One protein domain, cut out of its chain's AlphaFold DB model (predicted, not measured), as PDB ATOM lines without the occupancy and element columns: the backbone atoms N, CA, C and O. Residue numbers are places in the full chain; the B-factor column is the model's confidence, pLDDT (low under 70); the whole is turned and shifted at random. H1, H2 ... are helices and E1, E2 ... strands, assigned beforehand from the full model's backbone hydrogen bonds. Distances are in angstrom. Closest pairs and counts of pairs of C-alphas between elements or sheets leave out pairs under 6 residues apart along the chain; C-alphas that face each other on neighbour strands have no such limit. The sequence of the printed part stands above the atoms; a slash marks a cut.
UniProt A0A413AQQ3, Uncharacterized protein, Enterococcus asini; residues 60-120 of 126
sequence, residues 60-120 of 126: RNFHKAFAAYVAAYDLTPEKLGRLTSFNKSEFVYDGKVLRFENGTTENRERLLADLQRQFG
ATOM      1  N   ARG A  60     135.351 177.191 171.555       84.62
ATOM      2  CA  ARG A  60     135.923 178.401 172.174       84.62
ATOM      3  C   ARG A  60     136.350 178.164 173.621       84.62
ATOM      4  O   ARG A  60     137.440 178.585 173.998       84.62
ATOM      5  N   ASN A  61     135.525 177.474 174.404       87.00
ATOM      6  CA  ASN A  61     135.835 177.143 175.794       87.00
ATOM      7  C   ASN A  61     137.068 176.240 175.900       87.00
ATOM      8  O   ASN A  61     137.923 176.485 176.747       87.00
ATOM      9  N   PHE A  62     137.195 175.253 175.006       90.06
ATOM     10  CA  PHE A  62     138.394 174.426 174.914       90.06
ATOM     11  C   PHE A  62     139.642 175.267 174.622       90.06
ATOM     12  O   PHE A  62     140.618 175.158 175.352       90.06
ATOM     13  N   HIS A  63     139.607 176.134 173.604       88.56
ATOM     14  CA  HIS A  63     140.781 176.932 173.226       88.56
ATOM     15  C   HIS A  63     141.214 177.870 174.354       88.56
ATOM     16  O   HIS A  63     142.407 178.020 174.586       88.56
ATOM     17  N   LYS A  64     140.255 178.461 175.079       89.19
ATOM     18  CA  LYS A  64     140.544 179.273 176.266       89.19
ATOM     19  C   LYS A  64     141.230 178.458 177.362       89.19
ATOM     20  O   LYS A  64     142.288 178.855 177.830       89.19
ATOM     21  N   ALA A  65     140.652 177.315 177.738       89.19
ATOM     22  CA  ALA A  65     141.214 176.463 178.784       89.19
ATOM     23  C   ALA A  65     142.605 175.941 178.399       89.19
ATOM     24  O   ALA A  65     143.539 176.025 179.186       89.19
ATOM     25  N   PHE A  66     142.764 175.459 177.165       91.31
ATOM     26  CA  PHE A  66     144.041 174.975 176.656       91.31
ATOM     27  C   PHE A  66     145.105 176.077 176.636       91.31
ATOM     28  O   PHE A  66     146.206 175.862 177.131       91.31
ATOM     29  N   ALA A  67     144.772 177.272 176.137       90.31
ATOM     30  CA  ALA A  67     145.689 178.409 176.152       90.31
ATOM     31  C   ALA A  67     146.107 178.796 177.579       90.31
ATOM     32  O   ALA A  67     147.267 179.138 177.789       90.31
ATOM     33  N   ALA A  68     145.204 178.685 178.558       90.50
ATOM     34  CA  ALA A  68     145.530 178.921 179.959       90.50
ATOM     35  C   ALA A  68     146.544 177.893 180.498       90.50
ATOM     36  O   ALA A  68     147.523 178.293 181.118       90.50
ATOM     37  N   TYR A  69     146.386 176.596 180.194       90.88
ATOM     38  CA  TYR A  69     147.393 175.578 180.546       90.88
ATOM     39  C   TYR A  69     148.738 175.837 179.875       90.88
ATOM     40  O   TYR A  69     149.782 175.737 180.519       90.88
ATOM     41  N   VAL A  70     148.719 176.192 178.590       91.44
ATOM     42  CA  VAL A  70     149.940 176.492 177.839       91.44
ATOM     43  C   VAL A  70     150.677 177.681 178.443       91.44
ATOM     44  O   VAL A  70     151.888 177.599 178.628       91.44
ATOM     45  N   ALA A  71     149.960 178.751 178.787       89.88
ATOM     46  CA  ALA A  71     150.543 179.948 179.380       89.88
ATOM     47  C   ALA A  71     151.038 179.715 180.818       89.88
ATOM     48  O   ALA A  71     152.122 180.173 181.163       89.88
ATOM     49  N   ALA A  72     150.277 178.987 181.641       89.56
ATOM     50  CA  ALA A  72     150.613 178.760 183.047       89.56
ATOM     51  C   ALA A  72     151.847 177.863 183.237       89.56
ATOM     52  O   ALA A  72     152.618 178.074 184.171       89.56
ATOM     53  N   TYR A  73     152.043 176.876 182.357       88.75
ATOM     54  CA  TYR A  73     153.102 175.865 182.493       88.75
ATOM     55  C   TYR A  73     154.138 175.892 181.359       88.75
ATOM     56  O   TYR A  73     154.940 174.962 181.237       88.75
ATOM     57  N   ASP A  74     154.127 176.940 180.528       88.50
ATOM     58  CA  ASP A  74     155.035 177.121 179.385       88.50
ATOM     59  C   ASP A  74     155.106 175.859 178.497       88.50
ATOM     60  O   ASP A  74     156.164 175.266 178.243       88.50
ATOM     61  N   LEU A  75     153.931 175.352 178.106       89.69
ATOM     62  CA  LEU A  75     153.818 174.080 177.390       89.69
ATOM     63  C   LEU A  75     154.173 174.262 175.909       89.69
ATOM     64  O   LEU A  75     153.476 174.947 175.164       89.69
ATOM     65  N   THR A  76     155.232 173.586 175.463       91.38
ATOM     66  CA  THR A  76     155.606 173.497 174.045       91.38
ATOM     67  C   THR A  76     154.995 172.243 173.401       91.38
ATOM     68  O   THR A  76     154.646 171.299 174.123       91.38
ATOM     69  N   PRO A  77     154.893 172.168 172.059       91.50
ATOM     70  CA  PRO A  77     154.471 170.956 171.351       91.50
ATOM     71  C   PRO A  77     155.206 169.687 171.804       91.50
ATOM     72  O   PRO A  77     154.606 168.622 171.931       91.50
ATOM     73  N   GLU A  78     156.506 169.791 172.085       91.06
ATOM     74  CA  GLU A  78     157.337 168.679 172.545       91.06
ATOM     75  C   GLU A  78     156.963 168.232 173.955       91.06
ATOM     76  O   GLU A  78     156.911 167.029 174.215       91.06
ATOM     77  N   LYS A  79     156.699 169.181 174.864       89.81
ATOM     78  CA  LYS A  79     156.232 168.870 176.221       89.81
ATOM     79  C   LYS A  79     154.860 168.199 176.146       89.81
ATOM     80  O   LYS A  79     154.684 167.117 176.694       89.81
ATOM     81  N   LEU A  80     153.924 168.771 175.392       90.94
ATOM     82  CA  LEU A  80     152.577 168.218 175.223       90.94
ATOM     83  C   LEU A  80     152.589 166.816 174.613       90.94
ATOM     84  O   LEU A  80     151.870 165.948 175.096       90.94
ATOM     85  N   GLY A  81     153.446 166.562 173.623       88.69
ATOM     86  CA  GLY A  81     153.572 165.236 173.017       88.69
ATOM     87  C   GLY A  81     154.158 164.159 173.936       88.69
ATOM     88  O   GLY A  81     154.004 162.974 173.666       88.69
ATOM     89  N   ARG A  82     154.849 164.551 175.014       88.31
ATOM     90  CA  ARG A  82     155.353 163.625 176.046       88.31
ATOM     91  C   ARG A  82     154.358 163.423 177.180       88.31
ATOM     92  O   ARG A  82     154.322 162.359 177.786       88.31
ATOM     93  N   LEU A  83     153.617 164.477 177.497       87.81
ATOM     94  CA  LEU A  83     152.690 164.514 178.616       87.81
ATOM     95  C   LEU A  83     151.329 163.925 178.242       87.81
ATOM     96  O   LEU A  83     150.651 163.369 179.093       87.81
ATOM     97  N   THR A  84     150.913 164.030 176.987       89.00
ATOM     98  CA  THR A  84     149.566 163.646 176.559       89.00
ATOM     99  C   THR A  84     149.616 162.439 175.636       89.00
ATOM    100  O   THR A  84     150.669 162.061 175.126       89.00
ATOM    101  N   SER A  85     148.457 161.836 175.393       85.75
ATOM    102  CA  SER A  85     148.308 160.735 174.433       85.75
ATOM    103  C   SER A  85     148.386 161.167 172.955       85.75
ATOM    104  O   SER A  85     148.171 160.344 172.063       85.75
ATOM    105  N   PHE A  86     148.698 162.439 172.685       90.19
ATOM    106  CA  PHE A  86     148.742 163.034 171.349       90.19
ATOM    107  C   PHE A  86     150.175 163.277 170.881       90.19
ATOM    108  O   PHE A  86     151.079 163.537 171.669       90.19
ATOM    109  N   ASN A  87     150.392 163.235 169.572       89.38
ATOM    110  CA  ASN A  87     151.682 163.524 168.964       89.38
ATOM    111  C   ASN A  87     151.975 165.025 168.941       89.38
ATOM    112  O   ASN A  87     151.090 165.852 168.723       89.38
ATOM    113  N   LYS A  88     153.262 165.382 169.024       88.75
ATOM    114  CA  LYS A  88     153.719 166.780 168.923       88.75
ATOM    115  C   LYS A  88     153.232 167.497 167.655       88.75
ATOM    116  O   LYS A  88     152.994 168.694 167.684       88.75
ATOM    117  N   SER A  89     153.067 166.765 166.548       88.50
ATOM    118  CA  SER A  89     152.602 167.303 165.262       88.50
ATOM    119  C   SER A  89     151.141 167.748 165.278       88.50
ATOM    120  O   SER A  89     150.704 168.420 164.355       88.50
ATOM    121  N   GLU A  90     150.377 167.356 166.299       89.25
ATOM    122  CA  GLU A  90     148.983 167.765 166.481       89.25
ATOM    123  C   GLU A  90     148.875 169.128 167.184       89.25
ATOM    124  O   GLU A  90     147.779 169.685 167.271       89.25
ATOM    125  N   PHE A  91     150.002 169.675 167.656       92.06
ATOM    126  CA  PHE A  91     150.101 170.980 168.295       92.06
ATOM    127  C   PHE A  91     150.858 171.949 167.382       92.06
ATOM    128  O   PHE A  91     152.067 171.830 167.188       92.06
ATOM    129  N   VAL A  92     150.144 172.917 166.815       89.88
ATOM    130  CA  VAL A  92     150.661 173.847 165.804       89.88
ATOM    131  C   VAL A  92     150.539 175.276 166.308       89.88
ATOM    132  O   VAL A  92     149.519 175.661 166.880       89.88
ATOM    133  N   TYR A  93     151.576 176.081 166.096       88.19
ATOM    134  CA  TYR A  93     151.520 177.510 166.380       88.19
ATOM    135  C   TYR A  93     150.774 178.247 165.264       88.19
ATOM    136  O   TYR A  93     151.185 178.207 164.106       88.19
ATOM    137  N   ASP A  94     149.703 178.955 165.623       85.12
ATOM    138  CA  ASP A  94     149.113 180.001 164.787       85.12
ATOM    139  C   ASP A  94     149.543 181.364 165.346       85.12
ATOM    140  O   ASP A  94     149.021 181.854 166.356       85.12
ATOM    141  N   GLY A  95     150.585 181.933 164.739       85.88
ATOM    142  CA  GLY A  95     151.273 183.108 165.262       85.88
ATOM    143  C   GLY A  95     151.918 182.815 166.620       85.88
ATOM    144  O   GLY A  95     152.812 181.982 166.723       85.88
ATOM    145  N   LYS A  96     151.465 183.511 167.670       83.00
ATOM    146  CA  LYS A  96     151.951 183.324 169.052       83.00
ATOM    147  C   LYS A  96     151.122 182.326 169.866       83.00
ATOM    148  O   LYS A  96     151.449 182.066 171.019       83.00
ATOM    149  N   VAL A  97     150.031 181.801 169.306       84.25
ATOM    150  CA  VAL A  97     149.082 180.956 170.037       84.25
ATOM    151  C   VAL A  97     149.270 179.509 169.625       84.25
ATOM    152  O   VAL A  97     149.170 179.176 168.444       84.25
ATOM    153  N   LEU A  98     149.495 178.636 170.602       89.38
ATOM    154  CA  LEU A  98     149.528 177.204 170.352       89.38
ATOM    155  C   LEU A  98     148.104 176.666 170.179       89.38
ATOM    156  O   LEU A  98     147.218 176.937 170.992       89.38
ATOM    157  N   ARG A  99     147.879 175.896 169.117       88.94
ATOM    158  CA  ARG A  99     146.593 175.282 168.783       88.94
ATOM    159  C   ARG A  99     146.712 173.775 168.693       88.94
ATOM    160  O   ARG A  99     147.752 173.245 168.333       88.94
ATOM    161  N   PHE A 100     145.601 173.107 168.971       90.56
ATOM    162  CA  PHE A 100     145.460 171.668 168.813       90.56
ATOM    163  C   PHE A 100     144.623 171.364 167.562       90.56
ATOM    164  O   PHE A 100     143.436 171.703 167.505       90.56
ATOM    165  N   GLU A 101     145.247 170.766 166.545       84.25
ATOM    166  CA  GLU A 101     144.639 170.543 165.226       84.25
ATOM    167  C   GLU A 101     143.744 169.305 165.156       84.25
ATOM    168  O   GLU A 101     142.842 169.247 164.314       84.25
ATOM    169  N   ASN A 102     143.932 168.330 166.050       76.38
ATOM    170  CA  ASN A 102     143.076 167.149 166.112       76.38
ATOM    171  C   ASN A 102     141.728 167.498 166.769       76.38
ATOM    172  O   ASN A 102     141.444 167.243 167.936       76.38
ATOM    173  N   GLY A 103     140.904 168.187 165.983       67.62
ATOM    174  CA  GLY A 103     139.785 168.996 166.444       67.62
ATOM    175  C   GLY A 103     138.469 168.265 166.694       67.62
ATOM    176  O   GLY A 103     137.427 168.913 166.580       67.62
ATOM    177  N   THR A 104     138.466 166.964 167.001       81.81
ATOM    178  CA  THR A 104     137.230 166.316 167.477       81.81
ATOM    179  C   THR A 104     136.940 166.738 168.916       81.81
ATOM    180  O   THR A 104     137.852 167.006 169.700       81.81
ATOM    181  N   THR A 105     135.659 166.820 169.275       80.75
ATOM    182  CA  THR A 105     135.239 167.182 170.637       80.75
ATOM    183  C   THR A 105     135.803 166.208 171.671       80.75
ATOM    184  O   THR A 105     136.351 166.648 172.674       80.75
ATOM    185  N   GLU A 106     135.782 164.904 171.383       86.06
ATOM    186  CA  GLU A 106     136.334 163.871 172.270       86.06
ATOM    187  C   GLU A 106     137.840 164.027 172.506       86.06
ATOM    188  O   GLU A 106     138.299 163.938 173.643       86.06
ATOM    189  N   ASN A 107     138.629 164.303 171.459       88.19
ATOM    190  CA  ASN A 107     140.080 164.452 171.610       88.19
ATOM    191  C   ASN A 107     140.431 165.712 172.405       88.19
ATOM    192  O   ASN A 107     141.345 165.696 173.225       88.19
ATOM    193  N   ARG A 108     139.666 166.788 172.210       88.44
ATOM    194  CA  ARG A 108     139.785 168.025 172.990       88.44
ATOM    195  C   ARG A 108     139.472 167.811 174.468       88.44
ATOM    196  O   ARG A 108     140.196 168.313 175.323       88.44
ATOM    197  N   GLU A 109     138.414 167.065 174.768       90.00
ATOM    198  CA  GLU A 109     138.047 166.712 176.142       90.00
ATOM    199  C   GLU A 109     139.104 165.809 176.785       90.00
ATOM    200  O   GLU A 109     139.532 166.083 177.907       90.00
ATOM    201  N   ARG A 110     139.605 164.802 176.057       90.50
ATOM    202  CA  ARG A 110     140.696 163.934 176.522       90.50
ATOM    203  C   ARG A 110     141.975 164.723 176.799       90.50
ATOM    204  O   ARG A 110     142.579 164.528 177.845       90.50
ATOM    205  N   LEU A 111     142.355 165.644 175.912       91.94
ATOM    206  CA  LEU A 111     143.528 166.497 176.110       91.94
ATOM    207  C   LEU A 111     143.405 167.339 177.385       91.94
ATOM    208  O   LEU A 111     144.345 167.406 178.171       91.94
ATOM    209  N   LEU A 112     142.250 167.974 177.606       91.50
ATOM    210  CA  LEU A 112     142.029 168.751 178.828       91.50
ATOM    211  C   LEU A 112     142.034 167.869 180.077       91.50
ATOM    212  O   LEU A 112     142.555 168.300 181.100       91.50
ATOM    213  N   ALA A 113     141.497 166.650 180.001       91.38
ATOM    214  CA  ALA A 113     141.539 165.700 181.107       91.38
ATOM    215  C   ALA A 113     142.978 165.262 181.437       91.38
ATOM    216  O   ALA A 113     143.341 165.224 182.612       91.38
ATOM    217  N   ASP A 114     143.808 164.994 180.421       91.75
ATOM    218  CA  ASP A 114     145.229 164.660 180.595       91.75
ATOM    219  C   ASP A 114     145.983 165.820 181.273       91.75
ATOM    220  O   ASP A 114     146.704 165.609 182.249       91.75
ATOM    221  N   LEU A 115     145.757 167.060 180.816       91.31
ATOM    222  CA  LEU A 115     146.355 168.261 181.411       91.31
ATOM    223  C   LEU A 115     145.879 168.489 182.850       91.31
ATOM    224  O   LEU A 115     146.695 168.722 183.739       91.31
ATOM    225  N   GLN A 116     144.577 168.356 183.103       91.62
ATOM    226  CA  GLN A 116     144.005 168.504 184.440       91.62
ATOM    227  C   GLN A 116     144.531 167.438 185.409       91.62
ATOM    228  O   GLN A 116     144.742 167.724 186.585       91.62
ATOM    229  N   ARG A 117     144.764 166.210 184.940       90.19
ATOM    230  CA  ARG A 117     145.319 165.133 185.768       90.19
ATOM    231  C   ARG A 117     146.758 165.415 186.200       90.19
ATOM    232  O   ARG A 117     147.148 164.990 187.282       90.19
ATOM    233  N   GLN A 118     147.538 166.092 185.363       88.56
ATOM    234  CA  GLN A 118     148.947 166.373 185.643       88.56
ATOM    235  C   GLN A 118     149.162 167.652 186.435       88.56
ATOM    236  O   GLN A 118     150.001 167.686 187.329       88.56
ATOM    237  N   PHE A 119     148.413 168.694 186.095       89.38
ATOM    238  CA  PHE A 119     148.637 170.039 186.612       89.38
ATOM    239  C   PHE A 119     147.561 170.490 187.604       89.38
ATOM    240  O   PHE A 119     147.719 171.517 188.259       89.38
ATOM    241  N   GLY A 120     146.488 169.712 187.753       86.75
ATOM    242  CA  GLY A 120     145.302 170.110 188.499       86.75
ATOM    243  C   GLY A 120     144.356 170.976 187.658       86.75
ATOM    244  O   GLY A 120     144.643 171.289 186.502       86.75
TER     245      GLY A 120
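Overview. This is residues 60 to 120 of the 126 residues of an uncharacterized protein of Enterococcus asini (UniProt A0A413AQQ3). Two longer helices, H1 and H3, lie side by side and run the same way, with the small hairpin E1 and E2 packed by its strand E2 on H1. The short helix H2 lies near the first residue of E1 and near H3. The 61 printed residues hold three named helices and two named strands in the order H1, H2, E1, E2, H3; the sheet E1 - E2 is antiparallel and the class is mostly helix. The whole is compact, with a radius of gyration of the C-alphas of 10.2 A and spans of 27 by 24 by 21 A.

Along the chain. Find C-alpha 60 at (135.923, 178.401, 172.174); from there H1 runs 20.2 A to residue 73. H2 follows at residues 77 to 83, 9.9 A long. Look next for E1, residues 91 to 94, 9.7 A, beginning at C-alpha 91 at (150.101, 170.980, 168.295), and for E2, residues 97 to 100, 10.0 A. H3, residues 105 to 119, runs 21.0 A and ends at C-alpha 119 at (148.637, 170.039, 186.612).

Arrangement. Begin at Phe 62 and Arg 108, the closest C-alphas of H1 and H3, 6.8 A apart: the helices touch at a shallow tilt of 27 degrees, the same way. The closest C-alphas of H1 and E2, Ala 67 and Leu 98, are 7.1 A apart. In the hairpin of E1 and E2, N 92 and O 99 are within hydrogen-bond range at 2.9 A, as are N 99 and O 92 at 2.8 A. Pro 77 of H2 and Phe 91 of E1 are their closest C-alphas, at 5.3 A. H2 and H3 are close but not clearly touching, Leu 83 to Asp 114 being their closest C-alphas at 7.7 A. H1 and H2 are apart. In H1, H2 and H3 every O i to N i+4 pair is within hydrogen-bond range.

Size, cuts and confidence. Look at Gly 95 and Arg 117 for the two C-alphas farthest apart, 27.9 A. The printed part has no cut and no long link. Mean pLDDT of the printed part is 88.3, and residue 103 alone is under 70.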